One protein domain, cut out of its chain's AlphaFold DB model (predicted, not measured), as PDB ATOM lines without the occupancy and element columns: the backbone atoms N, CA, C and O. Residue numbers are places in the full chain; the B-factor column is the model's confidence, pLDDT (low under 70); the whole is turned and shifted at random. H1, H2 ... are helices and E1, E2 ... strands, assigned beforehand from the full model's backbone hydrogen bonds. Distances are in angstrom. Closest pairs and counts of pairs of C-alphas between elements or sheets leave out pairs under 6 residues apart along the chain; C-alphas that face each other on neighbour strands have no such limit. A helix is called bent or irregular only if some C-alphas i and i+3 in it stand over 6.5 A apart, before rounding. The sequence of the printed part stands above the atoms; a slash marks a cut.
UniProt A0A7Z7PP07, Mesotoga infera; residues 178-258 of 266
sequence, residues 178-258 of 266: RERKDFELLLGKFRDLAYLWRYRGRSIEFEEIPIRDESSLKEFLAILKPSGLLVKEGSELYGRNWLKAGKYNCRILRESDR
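What this domain is: This is residues 178 to 258 of the 266 residues of a protein of Mesotoga infera (UniProt A0A7Z7PP07). A small twisted sheet of four strands has one helix, H3, packed across one face on the side of E3 and E4, and a helical hairpin, H1 and H2, sits beyond H3 at one end of the domain. At the other end lie the E2 to E3 link and the short last helix H4. The 81 printed residues run H1, H2, E1, H3, E2, E3, E4, H4, four named helices and four named strands, of mixed class. The sheet's order is E1, E2, E4, E3, mixed parallel and antiparallel. The whole is compact, with a radius of gyration of the C-alphas of 12.0 A and spans of 33 by 23 by 23 A.

Where its parts are: H1, residues 178 to 189, begins at C-alpha 178 (-8.020, 4.213, 43.488) and is 16.4 A long. H2, residues 191 to 199, is 15.1 A long and irregular: C-alphas 192 and 195 are 7.5 A apart. E1 is residues 203 to 205. H3, residues 214 to 224, is 14.8 A long and begins at C-alpha 214 (-24.744, -11.169, 35.048). E2 is residues 228 to 231 and E3 residues 242 to 245. E4, residues 248 to 254, is 19.2 A long. H4, residues 255 to 258, ends at C-alpha 258 (-31.813, -3.972, 56.685).

How they stand to each other: H1 and H2 are a helical hairpin and touch through residues 183 to 187 of H1, closest at the C-alphas of Leu 187 and Ala 194, 6.2 A. They run opposite ways at a shallow tilt of 34 degrees, only just short of steep. Residues 182 to 186 of H1 touch H3, closest at the C-alphas of Asp 182 and Ile 223, 5.6 A. H2 and H3 only just touch, only at their ends, with 3 pairs of C-alphas within 8 A, the closest being those of Trp 197 and Leu 224, 6.2 A. E1 and E2 are parallel, with N 230 and O 204 at 2.9 A; E1, H3 and E2 form a strand-helix-strand unit, two parallel neighbour strands with a helix between, its crossover right-handed. H3 is on the sheet at a height of 8.2 A, over E4 and E3 and across the strands, at 76 degrees to E3 on the local plane; its closest C-alphas to E3 are those of Lys 218 and Ala 245, 4.5 A. With H3 on one face, this makes two layers, helix and sheet. E2 and E4 are parallel, with N 229 and O 251 at 2.8 A. E3 and E4 are an antiparallel hairpin, with N 243 and O 250 at 2.8 A. The pairing of E4 is staggered, residues 248 to 251 with E3 and 252 to 254 with E2. H4 only grazes the sheet. In H1 and H3 every O i to N i+4 pair is within hydrogen-bond range; in H2 0 of 5 are, beside 4 of 6 O i to N i+3 pairs, and H4 is too short for such an i+4 pair.

The domain as a whole: The C-alphas farthest apart are those of Arg 180 and Gly 234, 35.5 A. The printed part has no cut, and no link is long. The mean pLDDT of the printed part is 92.6, and residues 256 to 258 are under 70.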
ATOM      1  N   ARG A 178      -7.276   5.387  43.983       94.88
ATOM      2  CA  ARG A 178      -8.020   4.213  43.488       94.88
ATOM      3  C   ARG A 178      -9.484   4.543  43.221       94.88
ATOM      4  O   ARG A 178     -10.028   4.078  42.228       94.88
ATOM      5  N   GLU A 179     -10.120   5.307  44.104       95.62
ATOM      6  CA  GLU A 179     -11.511   5.728  43.943       95.62
ATOM      7  C   GLU A 179     -11.675   6.649  42.732       95.62
ATOM      8  O   GLU A 179     -12.604   6.445  41.959       95.62
ATOM      9  N   ARG A 180     -10.733   7.570  42.501       97.25
ATOM     10  CA  ARG A 180     -10.683   8.413  41.302       97.25
ATOM     11  C   ARG A 180     -10.592   7.574  40.027       97.25
ATOM     12  O   ARG A 180     -11.413   7.748  39.134       97.25
ATOM     13  N   LYS A 181      -9.653   6.622  39.965       97.69
ATOM     14  CA  LYS A 181      -9.500   5.712  38.812       97.69
ATOM     15  C   LYS A 181     -10.733   4.848  38.572       97.69
ATOM     16  O   LYS A 181     -11.152   4.679  37.431       97.69
ATOM     17  N   ASP A 182     -11.314   4.299  39.637       96.94
ATOM     18  CA  ASP A 182     -12.549   3.519  39.546       96.94
ATOM     19  C   ASP A 182     -13.712   4.402  39.042       96.94
ATOM     20  O   ASP A 182     -14.502   3.953  38.216       96.94
ATOM     21  N   PHE A 183     -13.806   5.666  39.472       97.94
ATOM     22  CA  PHE A 183     -14.839   6.593  39.004       97.94
ATOM     23  C   PHE A 183     -14.646   7.005  37.538       97.94
ATOM     24  O   PHE A 183     -15.605   7.032  36.773       97.94
ATOM     25  N   GLU A 184     -13.411   7.258  37.103       98.19
ATOM     26  CA  GLU A 184     -13.090   7.498  35.688       98.19
ATOM     27  C   GLU A 184     -13.468   6.293  34.818       98.19
ATOM     28  O   GLU A 184     -14.076   6.448  33.756       98.19
ATOM     29  N   LEU A 185     -13.188   5.079  35.301       97.44
ATOM     30  CA  LEU A 185     -13.590   3.846  34.632       97.44
ATOM     31  C   LEU A 185     -15.120   3.699  34.571       97.44
ATOM     32  O   LEU A 185     -15.650   3.269  33.544       97.44
ATOM     33  N   LEU A 186     -15.831   4.095  35.631       97.88
ATOM     34  CA  LEU A 186     -17.293   4.132  35.656       97.88
ATOM     35  C   LEU A 186     -17.845   5.092  34.596       97.88
ATOM     36  O   LEU A 186     -18.704   4.696  33.816       97.88
ATOM     37  N   LEU A 187     -17.328   6.321  34.522       97.88
ATOM     38  CA  LEU A 187     -17.745   7.318  33.527       97.88
ATOM     39  C   LEU A 187     -17.454   6.879  32.085       97.88
ATOM     40  O   LEU A 187     -18.161   7.291  31.161       97.88
ATOM     41  N   GLY A 188     -16.416   6.062  31.893       97.50
ATOM     42  CA  GLY A 188     -16.055   5.492  30.598       97.50
ATOM     43  C   GLY A 188     -16.961   4.342  30.152       97.50
ATOM     44  O   GLY A 188     -17.296   4.272  28.974       97.50
ATOM     45  N   LYS A 189     -17.359   3.447  31.067       97.06
ATOM     46  CA  LYS A 189     -18.090   2.206  30.732       97.06
ATOM     47  C   LYS A 189     -19.588   2.240  31.024       97.06
ATOM     48  O   LYS A 189     -20.365   1.634  30.300       97.06
ATOM     49  N   PHE A 190     -19.990   2.942  32.078       97.25
ATOM     50  CA  PHE A 190     -21.354   2.969  32.607       97.25
ATOM     51  C   PHE A 190     -21.774   4.409  32.921       97.25
ATOM     52  O   PHE A 190     -22.252   4.706  34.018       97.25
ATOM     53  N   ARG A 191     -21.559   5.323  31.966       96.94
ATOM     54  CA  ARG A 191     -21.776   6.767  32.146       96.94
ATOM     55  C   ARG A 191     -23.155   7.096  32.714       96.94
ATOM     56  O   ARG A 191     -23.244   7.846  33.683       96.94
ATOM     57  N   ASP A 192     -24.201   6.491  32.161       97.19
ATOM     58  CA  ASP A 192     -25.588   6.746  32.570       97.19
ATOM     59  C   ASP A 192     -25.890   6.242  33.987       97.19
ATOM     60  O   ASP A 192     -26.885   6.630  34.587       97.19
ATOM     61  N   LEU A 193     -25.005   5.417  34.557       97.75
ATOM     62  CA  LEU A 193     -25.104   4.866  35.907       97.75
ATOM     63  C   LEU A 193     -24.163   5.555  36.899       97.75
ATOM     64  O   LEU A 193     -24.051   5.118  38.043       97.75
ATOM     65  N   ALA A 194     -23.502   6.651  36.508       97.38
ATOM     66  CA  ALA A 194     -22.576   7.376  37.377       97.38
ATOM     67  C   ALA A 194     -23.230   7.869  38.680       97.38
ATOM     68  O   ALA A 194     -22.575   7.926  39.721       97.38
ATOM     69  N   TYR A 195     -24.537   8.155  38.658       97.12
ATOM     70  CA  TYR A 195     -25.303   8.548  39.846       97.12
ATOM     71  C   TYR A 195     -25.321   7.462  40.938       97.12
ATOM     72  O   TYR A 195     -25.448   7.780  42.123       97.12
ATOM     73  N   LEU A 196     -25.136   6.188  40.567       97.88
ATOM     74  CA  LEU A 196     -25.054   5.072  41.508       97.88
ATOM     75  C   LEU A 196     -23.739   5.053  42.293       97.88
ATOM     76  O   LEU A 196     -23.651   4.337  43.287       97.88
ATOM     77  N   TRP A 197     -22.747   5.884  41.945       97.94
ATOM     78  CA  TRP A 197     -21.503   6.019  42.712       97.94
ATOM     79  C   TRP A 197     -21.731   6.355  44.193       97.94
ATOM     80  O   TRP A 197     -20.937   5.961  45.047       97.94
ATOM     81  N   ARG A 198     -22.867   6.990  44.527       96.69
ATOM     82  CA  ARG A 198     -23.310   7.241  45.912       96.69
ATOM     83  C   ARG A 198     -23.406   5.975  46.778       96.69
ATOM     84  O   ARG A 198     -23.394   6.084  48.003       96.69
ATOM     85  N   TYR A 199     -23.499   4.800  46.151       96.94
ATOM     86  CA  TYR A 199     -23.562   3.495  46.806       96.94
ATOM     87  C   TYR A 199     -22.205   2.803  46.949       96.94
ATOM     88  O   TYR A 199     -22.126   1.697  47.480       96.94
ATOM     89  N   ARG A 200     -21.102   3.427  46.528       95.62
ATOM     90  CA  ARG A 200     -19.769   2.876  46.778       95.62
ATOM     91  C   ARG A 200     -19.532   2.695  48.280       95.62
ATOM     92  O   ARG A 200     -19.625   3.645  49.056       95.62
ATOM     93  N   GLY A 201     -19.207   1.468  48.690       93.88
ATOM     94  CA  GLY A 201     -19.048   1.105  50.099       93.88
ATOM     95  C   GLY A 201     -20.335   1.169  50.933       93.88
ATOM     96  O   GLY A 201     -20.248   1.116  52.158       93.88
ATOM     97  N   ARG A 202     -21.506   1.286  50.299       95.06
ATOM     98  CA  ARG A 202     -22.832   1.226  50.930       95.06
ATOM     99  C   ARG A 202     -23.657   0.123  50.280       95.06
ATOM    100  O   ARG A 202     -23.317  -0.336  49.190       95.06
ATOM    101  N   SER A 203     -24.701  -0.336  50.954       95.25
ATOM    102  CA  SER A 203     -25.606  -1.314  50.370       95.25
ATOM    103  C   SER A 203     -26.448  -0.650  49.283       95.25
ATOM    104  O   SER A 203     -26.740   0.544  49.363       95.25
ATOM    105  N   ILE A 204     -26.790  -1.414  48.250       95.50
ATOM    106  CA  ILE A 204     -27.647  -0.986  47.141       95.50
ATOM    107  C   ILE A 204     -28.668  -2.082  46.861       95.50
ATOM    108  O   ILE A 204     -28.335  -3.267  46.947       95.50
ATOM    109  N   GLU A 205     -29.893  -1.695  46.531       94.75
ATOM    110  CA  GLU A 205     -30.914  -2.641  46.089       94.75
ATOM    111  C   GLU A 205     -30.598  -3.141  44.684       94.75
ATOM    112  O   GLU A 205     -30.226  -2.367  43.798       94.75
ATOM    113  N   PHE A 206     -30.771  -4.436  44.449       94.12
ATOM    114  CA  PHE A 206     -30.536  -5.014  43.131       94.12
ATOM    115  C   PHE A 206     -31.426  -4.387  42.052       94.12
ATOM    116  O   PHE A 206     -30.984  -4.177  40.920       94.12
ATOM    117  N   GLU A 207     -32.652  -4.014  42.409       91.69
ATOM    118  CA  GLU A 207     -33.609  -3.395  41.500       91.69
ATOM    119  C   GLU A 207     -33.192  -1.982  41.060       91.69
ATOM    120  O   GLU A 207     -33.551  -1.578  39.954       91.69
ATOM    121  N   GLU A 208     -32.401  -1.255  41.865       93.38
ATOM    122  CA  GLU A 208     -31.879   0.078  41.513       93.38
ATOM    123  C   GLU A 208     -30.800   0.029  40.423       93.38
ATOM    124  O   GLU A 208     -30.512   1.048  39.796       93.38
ATOM    125  N   ILE A 209     -30.194  -1.135  40.182       95.75
ATOM    126  CA  ILE A 209     -29.184  -1.308  39.139       95.75
ATOM    127  C   ILE A 209     -29.905  -1.736  37.860       95.75
ATOM    128  O   ILE A 209     -30.404  -2.856  37.816       95.75
ATOM    129  N   PRO A 210     -29.949  -0.937  36.781       95.56
ATOM    130  CA  PRO A 210     -30.631  -1.307  35.536       95.56
ATOM    131  C   PRO A 210     -29.757  -2.206  34.639       95.56
ATOM    132  O   PRO A 210     -29.714  -2.037  33.424       95.56
ATOM    133  N   ILE A 211     -29.035  -3.159  35.235       94.38
ATOM    134  CA  ILE A 211     -28.228  -4.165  34.536       94.38
ATOM    135  C   ILE A 211     -28.790  -5.533  34.914       94.38
ATOM    136  O   ILE A 211     -28.945  -5.841  36.098       94.38
ATOM    137  N   ARG A 212     -29.144  -6.339  33.912       89.56
ATOM    138  CA  ARG A 212     -29.742  -7.671  34.110       89.56
ATOM    139  C   ARG A 212     -28.834  -8.794  33.638       89.56
ATOM    140  O   ARG A 212     -28.931  -9.901  34.146       89.56
ATOM    141  N   ASP A 213     -27.907  -8.518  32.727       93.44
ATOM    142  CA  ASP A 213     -26.919  -9.513  32.350       93.44
ATOM    143  C   ASP A 213     -25.857  -9.662  33.457       93.44
ATOM    144  O   ASP A 213     -25.255  -8.694  33.929       93.44
ATOM    145  N   GLU A 214     -25.626 -10.902  33.903       92.56
ATOM    146  CA  GLU A 214     -24.744 -11.169  35.048       92.56
ATOM    147  C   GLU A 214     -23.289 -10.731  34.772       92.56
ATOM    148  O   GLU A 214     -22.565 -10.360  35.697       92.56
ATOM    149  N   SER A 215     -22.849 -10.748  33.508       95.06
ATOM    150  CA  SER A 215     -21.486 -10.360  33.121       95.06
ATOM    151  C   SER A 215     -21.234  -8.862  33.316       95.06
ATOM    152  O   SER A 215     -20.303  -8.491  34.036       95.06
ATOM    153  N   SER A 216     -22.072  -7.998  32.743       95.62
ATOM    154  CA  SER A 216     -21.959  -6.544  32.895       95.62
ATOM    155  C   SER A 216     -22.299  -6.117  34.315       95.62
ATOM    156  O   SER A 216     -21.688  -5.183  34.827       95.62
ATOM    157  N   LEU A 217     -23.197  -6.832  35.006       96.19
ATOM    158  CA  LEU A 217     -23.455  -6.595  36.426       96.19
ATOM    159  C   LEU A 217     -22.187  -6.837  37.248       96.19
ATOM    160  O   LEU A 217     -21.814  -6.001  38.067       96.19
ATOM    161  N   LYS A 218     -21.490  -7.958  37.024       96.62
ATOM    162  CA  LYS A 218     -20.206  -8.238  37.685       96.62
ATOM    163  C   LYS A 218     -19.168  -7.174  37.361       96.62
ATOM    164  O   LYS A 218     -18.453  -6.750  38.264       96.62
ATOM    165  N   GLU A 219     -19.075  -6.733  36.113       97.00
ATOM    166  CA  GLU A 219     -18.145  -5.674  35.724       97.00
ATOM    167  C   GLU A 219     -18.461  -4.347  36.429       97.00
ATOM    168  O   GLU A 219     -17.581  -3.747  37.047       97.00
ATOM    169  N   PHE A 220     -19.726  -3.932  36.419       97.44
ATOM    170  CA  PHE A 220     -20.202  -2.737  37.107       97.44
ATOM    171  C   PHE A 220     -19.948  -2.808  38.618       97.44
ATOM    172  O   PHE A 220     -19.376  -1.886  39.199       97.44
ATOM    173  N   LEU A 221     -20.292  -3.925  39.264       97.00
ATOM    174  CA  LEU A 221     -20.062  -4.135  40.696       97.00
ATOM    175  C   LEU A 221     -18.569  -4.166  41.045       97.00
ATOM    176  O   LEU A 221     -18.189  -3.683  42.113       97.00
ATOM    177  N   ALA A 222     -17.714  -4.679  40.156       96.75
ATOM    178  CA  ALA A 222     -16.264  -4.647  40.335       96.75
ATOM    179  C   ALA A 222     -15.696  -3.218  40.324       96.75
ATOM    180  O   ALA A 222     -14.622  -3.005  40.887       96.75
ATOM    181  N   ILE A 223     -16.403  -2.255  39.725       97.06
ATOM    182  CA  ILE A 223     -16.053  -0.829  39.727       97.06
ATOM    183  C   ILE A 223     -16.696  -0.129  40.926       97.06
ATOM    184  O   ILE A 223     -15.985   0.484  41.726       97.06
ATOM    185  N   LEU A 224     -18.018  -0.262  41.087       97.06
ATOM    186  CA  LEU A 224     -18.806   0.418  42.117       97.06
ATOM    187  C   LEU A 224     -18.410  -0.019  43.533       97.06
ATOM    188  O   LEU A 224     -18.224   0.832  44.401       97.06
ATOM    189  N   LYS A 225     -18.225  -1.328  43.747       96.88
ATOM    190  CA  LYS A 225     -17.851  -1.958  45.026       96.88
ATOM    191  C   LYS A 225     -18.770  -1.533  46.193       96.88
ATOM    192  O   LYS A 225     -18.292  -0.884  47.132       96.88
ATOM    193  N   PRO A 226     -20.079  -1.853  46.157       96.62
ATOM    194  CA  PRO A 226     -20.978  -1.607  47.292       96.62
ATOM    195  C   PRO A 226     -20.542  -2.384  48.555       96.62
ATOM    196  O   PRO A 226     -19.647  -3.227  48.509       96.62
ATOM    197  N   SER A 227     -21.130  -2.119  49.724       94.12
ATOM    198  CA  SER A 227     -20.905  -2.983  50.903       94.12
ATOM    199  C   SER A 227     -21.683  -4.302  50.808       94.12
ATOM    200  O   SER A 227     -21.264  -5.309  51.377       94.12
ATOM    201  N   GLY A 228     -22.772  -4.312  50.040       94.75
ATOM    202  CA  GLY A 228     -23.569  -5.489  49.726       94.75
ATOM    203  C   GLY A 228     -24.679  -5.160  48.733       94.75
ATOM    204  O   GLY A 228     -25.033  -3.996  48.547       94.75
ATOM    205  N   LEU A 229     -25.209  -6.192  48.090       95.12
ATOM    206  CA  LEU A 229     -26.355  -6.114  47.198       95.12
ATOM    207  C   LEU A 229     -27.569  -6.676  47.933       95.12
ATOM    208  O   LEU A 229     -27.570  -7.854  48.293       95.12
ATOM    209  N   LEU A 230     -28.563  -5.831  48.183       94.38
ATOM    210  CA  LEU A 230     -29.821  -6.220  48.809       94.38
ATOM    211  C   LEU A 230     -30.728  -6.819  47.733       94.38
ATOM    212  O   LEU A 230     -30.941  -6.218  46.682       94.38
ATOM    213  N   VAL A 231     -31.168  -8.054  47.962       93.12
ATOM    214  CA  VAL A 231     -31.882  -8.865  46.977       93.12
ATOM    215  C   VAL A 231     -33.212  -9.330  47.556       93.12
ATOM    216  O   VAL A 231     -33.269  -9.882  48.661       93.12
ATOM    217  N   LYS A 232     -34.281  -9.131  46.781       90.38
ATOM    218  CA  LYS A 232     -35.639  -9.571  47.107       90.38
ATOM    219  C   LYS A 232     -35.845 -11.058  46.875       90.38
ATOM    220  O   LYS A 232     -35.208 -11.673  46.017       90.38
ATOM    221  N   GLU A 233     -36.788 -11.623  47.619       87.19
ATOM    222  CA  GLU A 233     -37.278 -12.972  47.357       87.19
ATOM    223  C   GLU A 233     -37.835 -13.078  45.930       87.19
ATOM    224  O   GLU A 233     -38.541 -12.190  45.454       87.19
ATOM    225  N   GLY A 234     -37.451 -14.144  45.222       82.50
ATOM    226  CA  GLY A 234     -37.817 -14.363  43.818       82.50
ATOM    227  C   GLY A 234     -36.882 -13.716  42.786       82.50
ATOM    228  O   GLY A 234     -37.043 -13.971  41.596       82.50
ATOM    229  N   SER A 235     -35.885 -12.929  43.206       85.50
ATOM    230  CA  SER A 235     -34.835 -12.427  42.309       85.50
ATOM    231  C   SER A 235     -33.844 -13.529  41.900       85.50
ATOM    232  O   SER A 235     -33.600 -14.473  42.650       85.50
ATOM    233  N   GLU A 236     -33.199 -13.386  40.740       84.50
ATOM    234  CA  GLU A 236     -32.219 -14.342  40.185       84.50
ATOM    235  C   GLU A 236     -31.016 -14.609  41.107       84.50
ATOM    236  O   GLU A 236     -30.373 -15.663  41.051       84.50
ATOM    237  N   LEU A 237     -30.690 -13.633  41.957       87.56
ATOM    238  CA  LEU A 237     -29.584 -13.711  42.910       87.56
ATOM    239  C   LEU A 237     -30.029 -14.172  44.303       87.56
ATOM    240  O   LEU A 237     -29.180 -14.350  45.180       87.56
ATOM    241  N   TYR A 238     -31.332 -14.373  44.517       87.69
ATOM    242  CA  TYR A 238     -31.869 -14.787  45.806       87.69
ATOM    243  C   TYR A 238     -31.305 -16.152  46.222       87.69
ATOM    244  O   TYR A 238     -31.097 -17.049  45.405       87.69
ATOM    245  N   GLY A 239     -31.002 -16.300  47.512       85.25
ATOM    246  CA  GLY A 239     -30.399 -17.515  48.070       85.25
ATOM    247  C   GLY A 239     -28.884 -17.654  47.863       85.25
ATOM    248  O   GLY A 239     -28.268 -18.511  48.499       85.25
ATOM    249  N   ARG A 240     -28.243 -16.806  47.046       91.06
ATOM    250  CA  ARG A 240     -26.774 -16.749  46.967       91.06
ATOM    251  C   ARG A 240     -26.222 -15.987  48.175       91.06
ATOM    252  O   ARG A 240     -26.841 -15.049  48.654       91.06
ATOM    253  N   ASN A 241     -25.023 -16.355  48.633       90.62
ATOM    254  CA  ASN A 241     -24.303 -15.607  49.678       90.62
ATOM    255  C   ASN A 241     -23.346 -14.556  49.087       90.62
ATOM    256  O   ASN A 241     -23.067 -13.527  49.705       90.62
ATOM    257  N   TRP A 242     -22.819 -14.825  47.889       93.12
ATOM    258  CA  TRP A 242     -21.782 -14.020  47.247       93.12
ATOM    259  C   TRP A 242     -21.945 -14.008  45.728       93.12
ATOM    260  O   TRP A 242     -22.279 -15.029  45.126       93.12
ATOM    261  N   LEU A 243     -21.611 -12.877  45.106       93.69
ATOM    262  CA  LEU A 243     -21.428 -12.737  43.665       93.69
ATOM    263  C   LEU A 243     -19.977 -12.330  43.378       93.69
ATOM    264  O   LEU A 243     -19.537 -11.229  43.715       93.69
ATOM    265  N   LYS A 244     -19.212 -13.238  42.762       93.38
ATOM    266  CA  LYS A 244     -17.803 -13.007  42.419       93.38
ATOM    267  C   LYS A 244     -17.692 -12.105  41.185       93.38
ATOM    268  O   LYS A 244     -18.055 -12.511  40.084       93.38
ATOM    269  N   ALA A 245     -17.142 -10.912  41.381       91.12
ATOM    270  CA  ALA A 245     -16.957  -9.848  40.399       91.12
ATOM    271  C   ALA A 245     -15.451  -9.549  40.232       91.12
ATOM    272  O   ALA A 245     -14.892  -8.579  40.752       91.12
ATOM    273  N   GLY A 246     -14.747 -10.458  39.550       87.38
ATOM    274  CA  GLY A 246     -13.291 -10.396  39.398       87.38
ATOM    275  C   GLY A 246     -12.557 -10.578  40.733       87.38
ATOM    276  O   GLY A 246     -12.613 -11.653  41.333       87.38
ATOM    277  N   LYS A 247     -11.846  -9.533  41.183       86.12
ATOM    278  CA  LYS A 247     -11.164  -9.490  42.496       86.12
ATOM    279  C   LYS A 247     -12.073  -9.009  43.634       86.12
ATOM    280  O   LYS A 247     -11.682  -9.114  44.794       86.12
ATOM    281  N   TYR A 248     -13.239  -8.458  43.312       91.81
ATOM    282  CA  TYR A 248     -14.224  -8.006  44.285       91.81
ATOM    283  C   TYR A 248     -15.303  -9.086  44.449       91.81
ATOM    284  O   TYR A 248     -15.807  -9.623  43.468       91.81
ATOM    285  N   ASN A 249     -15.637  -9.434  45.689       91.31
ATOM    286  CA  ASN A 249     -16.712 -10.377  45.997       91.31
ATOM    287  C   ASN A 249     -17.857  -9.584  46.620       91.31
ATOM    288  O   ASN A 249     -17.746  -9.150  47.767       91.31
ATOM    289  N   CYS A 250     -18.929  -9.379  45.860       93.62
ATOM    290  CA  CYS A 250     -20.107  -8.680  46.352       93.62
ATOM    291  C   CYS A 250     -20.876  -9.602  47.298       93.62
ATOM    292  O   CYS A 250     -21.197 -10.735  46.923       93.62
ATOM    293  N   ARG A 251     -21.158  -9.142  48.518       94.06
ATOM    294  CA  ARG A 251     -22.016  -9.873  49.454       94.06
ATOM    295  C   ARG A 251     -23.465  -9.731  49.008       94.06
ATOM    296  O   ARG A 251     -23.898  -8.618  48.723       94.06
ATOM    297  N   ILE A 252     -24.197 -10.834  48.976       93.88
ATOM    298  CA  ILE A 252     -25.642 -10.811  48.756       93.88
ATOM    299  C   ILE A 252     -26.320 -10.788  50.125       93.88
ATOM    300  O   ILE A 252     -25.999 -11.598  50.997       93.88
ATOM    301  N   LEU A 253     -27.199  -9.814  50.321       92.25
ATOM    302  CA  LEU A 253     -27.935  -9.560  51.554       92.25
ATOM    303  C   LEU A 253     -29.429  -9.718  51.272       92.25
ATOM    304  O   LEU A 253     -29.894  -9.375  50.184       92.25
ATOM    305  N   ARG A 254     -30.192 -10.220  52.239       87.19
ATOM    306  CA  ARG A 254     -31.656 -10.275  52.128       87.19
ATOM    307  C   ARG A 254     -32.221  -8.911  52.512       87.19
ATOM    308  O   ARG A 254     -31.690  -8.265  53.409       87.19
ATOM    309  N   GLU A 255     -33.317  -8.470  51.896       70.88
ATOM    310  CA  GLU A 255     -33.967  -7.202  52.290       70.88
ATOM    311  C   GLU A 255     -34.339  -7.157  53.787       70.88
ATOM    312  O   GLU A 255     -34.262  -6.103  54.421       70.88
ATOM    313  N   SER A 256     -34.666  -8.309  54.383       67.50
ATOM    314  CA  SER A 256     -34.914  -8.451  55.824       67.50
ATOM    315  C   SER A 256     -33.714  -8.063  56.695       67.50
ATOM    316  O   SER A 256     -33.893  -7.676  57.849       67.50
ATOM    317  N   ASP A 257     -32.496  -8.112  56.149       65.38
ATOM    318  CA  ASP A 257     -31.252  -7.825  56.869       65.38
ATOM    319  C   ASP A 257     -31.042  -6.313  57.094       65.38
ATOM    320  O   ASP A 257     -30.191  -5.928  57.898       65.38
ATOM    321  N   ARG A 258     -31.857  -5.436  56.468       57.16
ATOM    322  CA  ARG A 258     -31.813  -3.972  56.685       57.16
ATOM    323  C   ARG A 258     -31.990  -3.568  58.158       57.16
ATOM    324  O   ARG A 258     -31.546  -2.491  58.543       57.16
TER     325      ARG A 258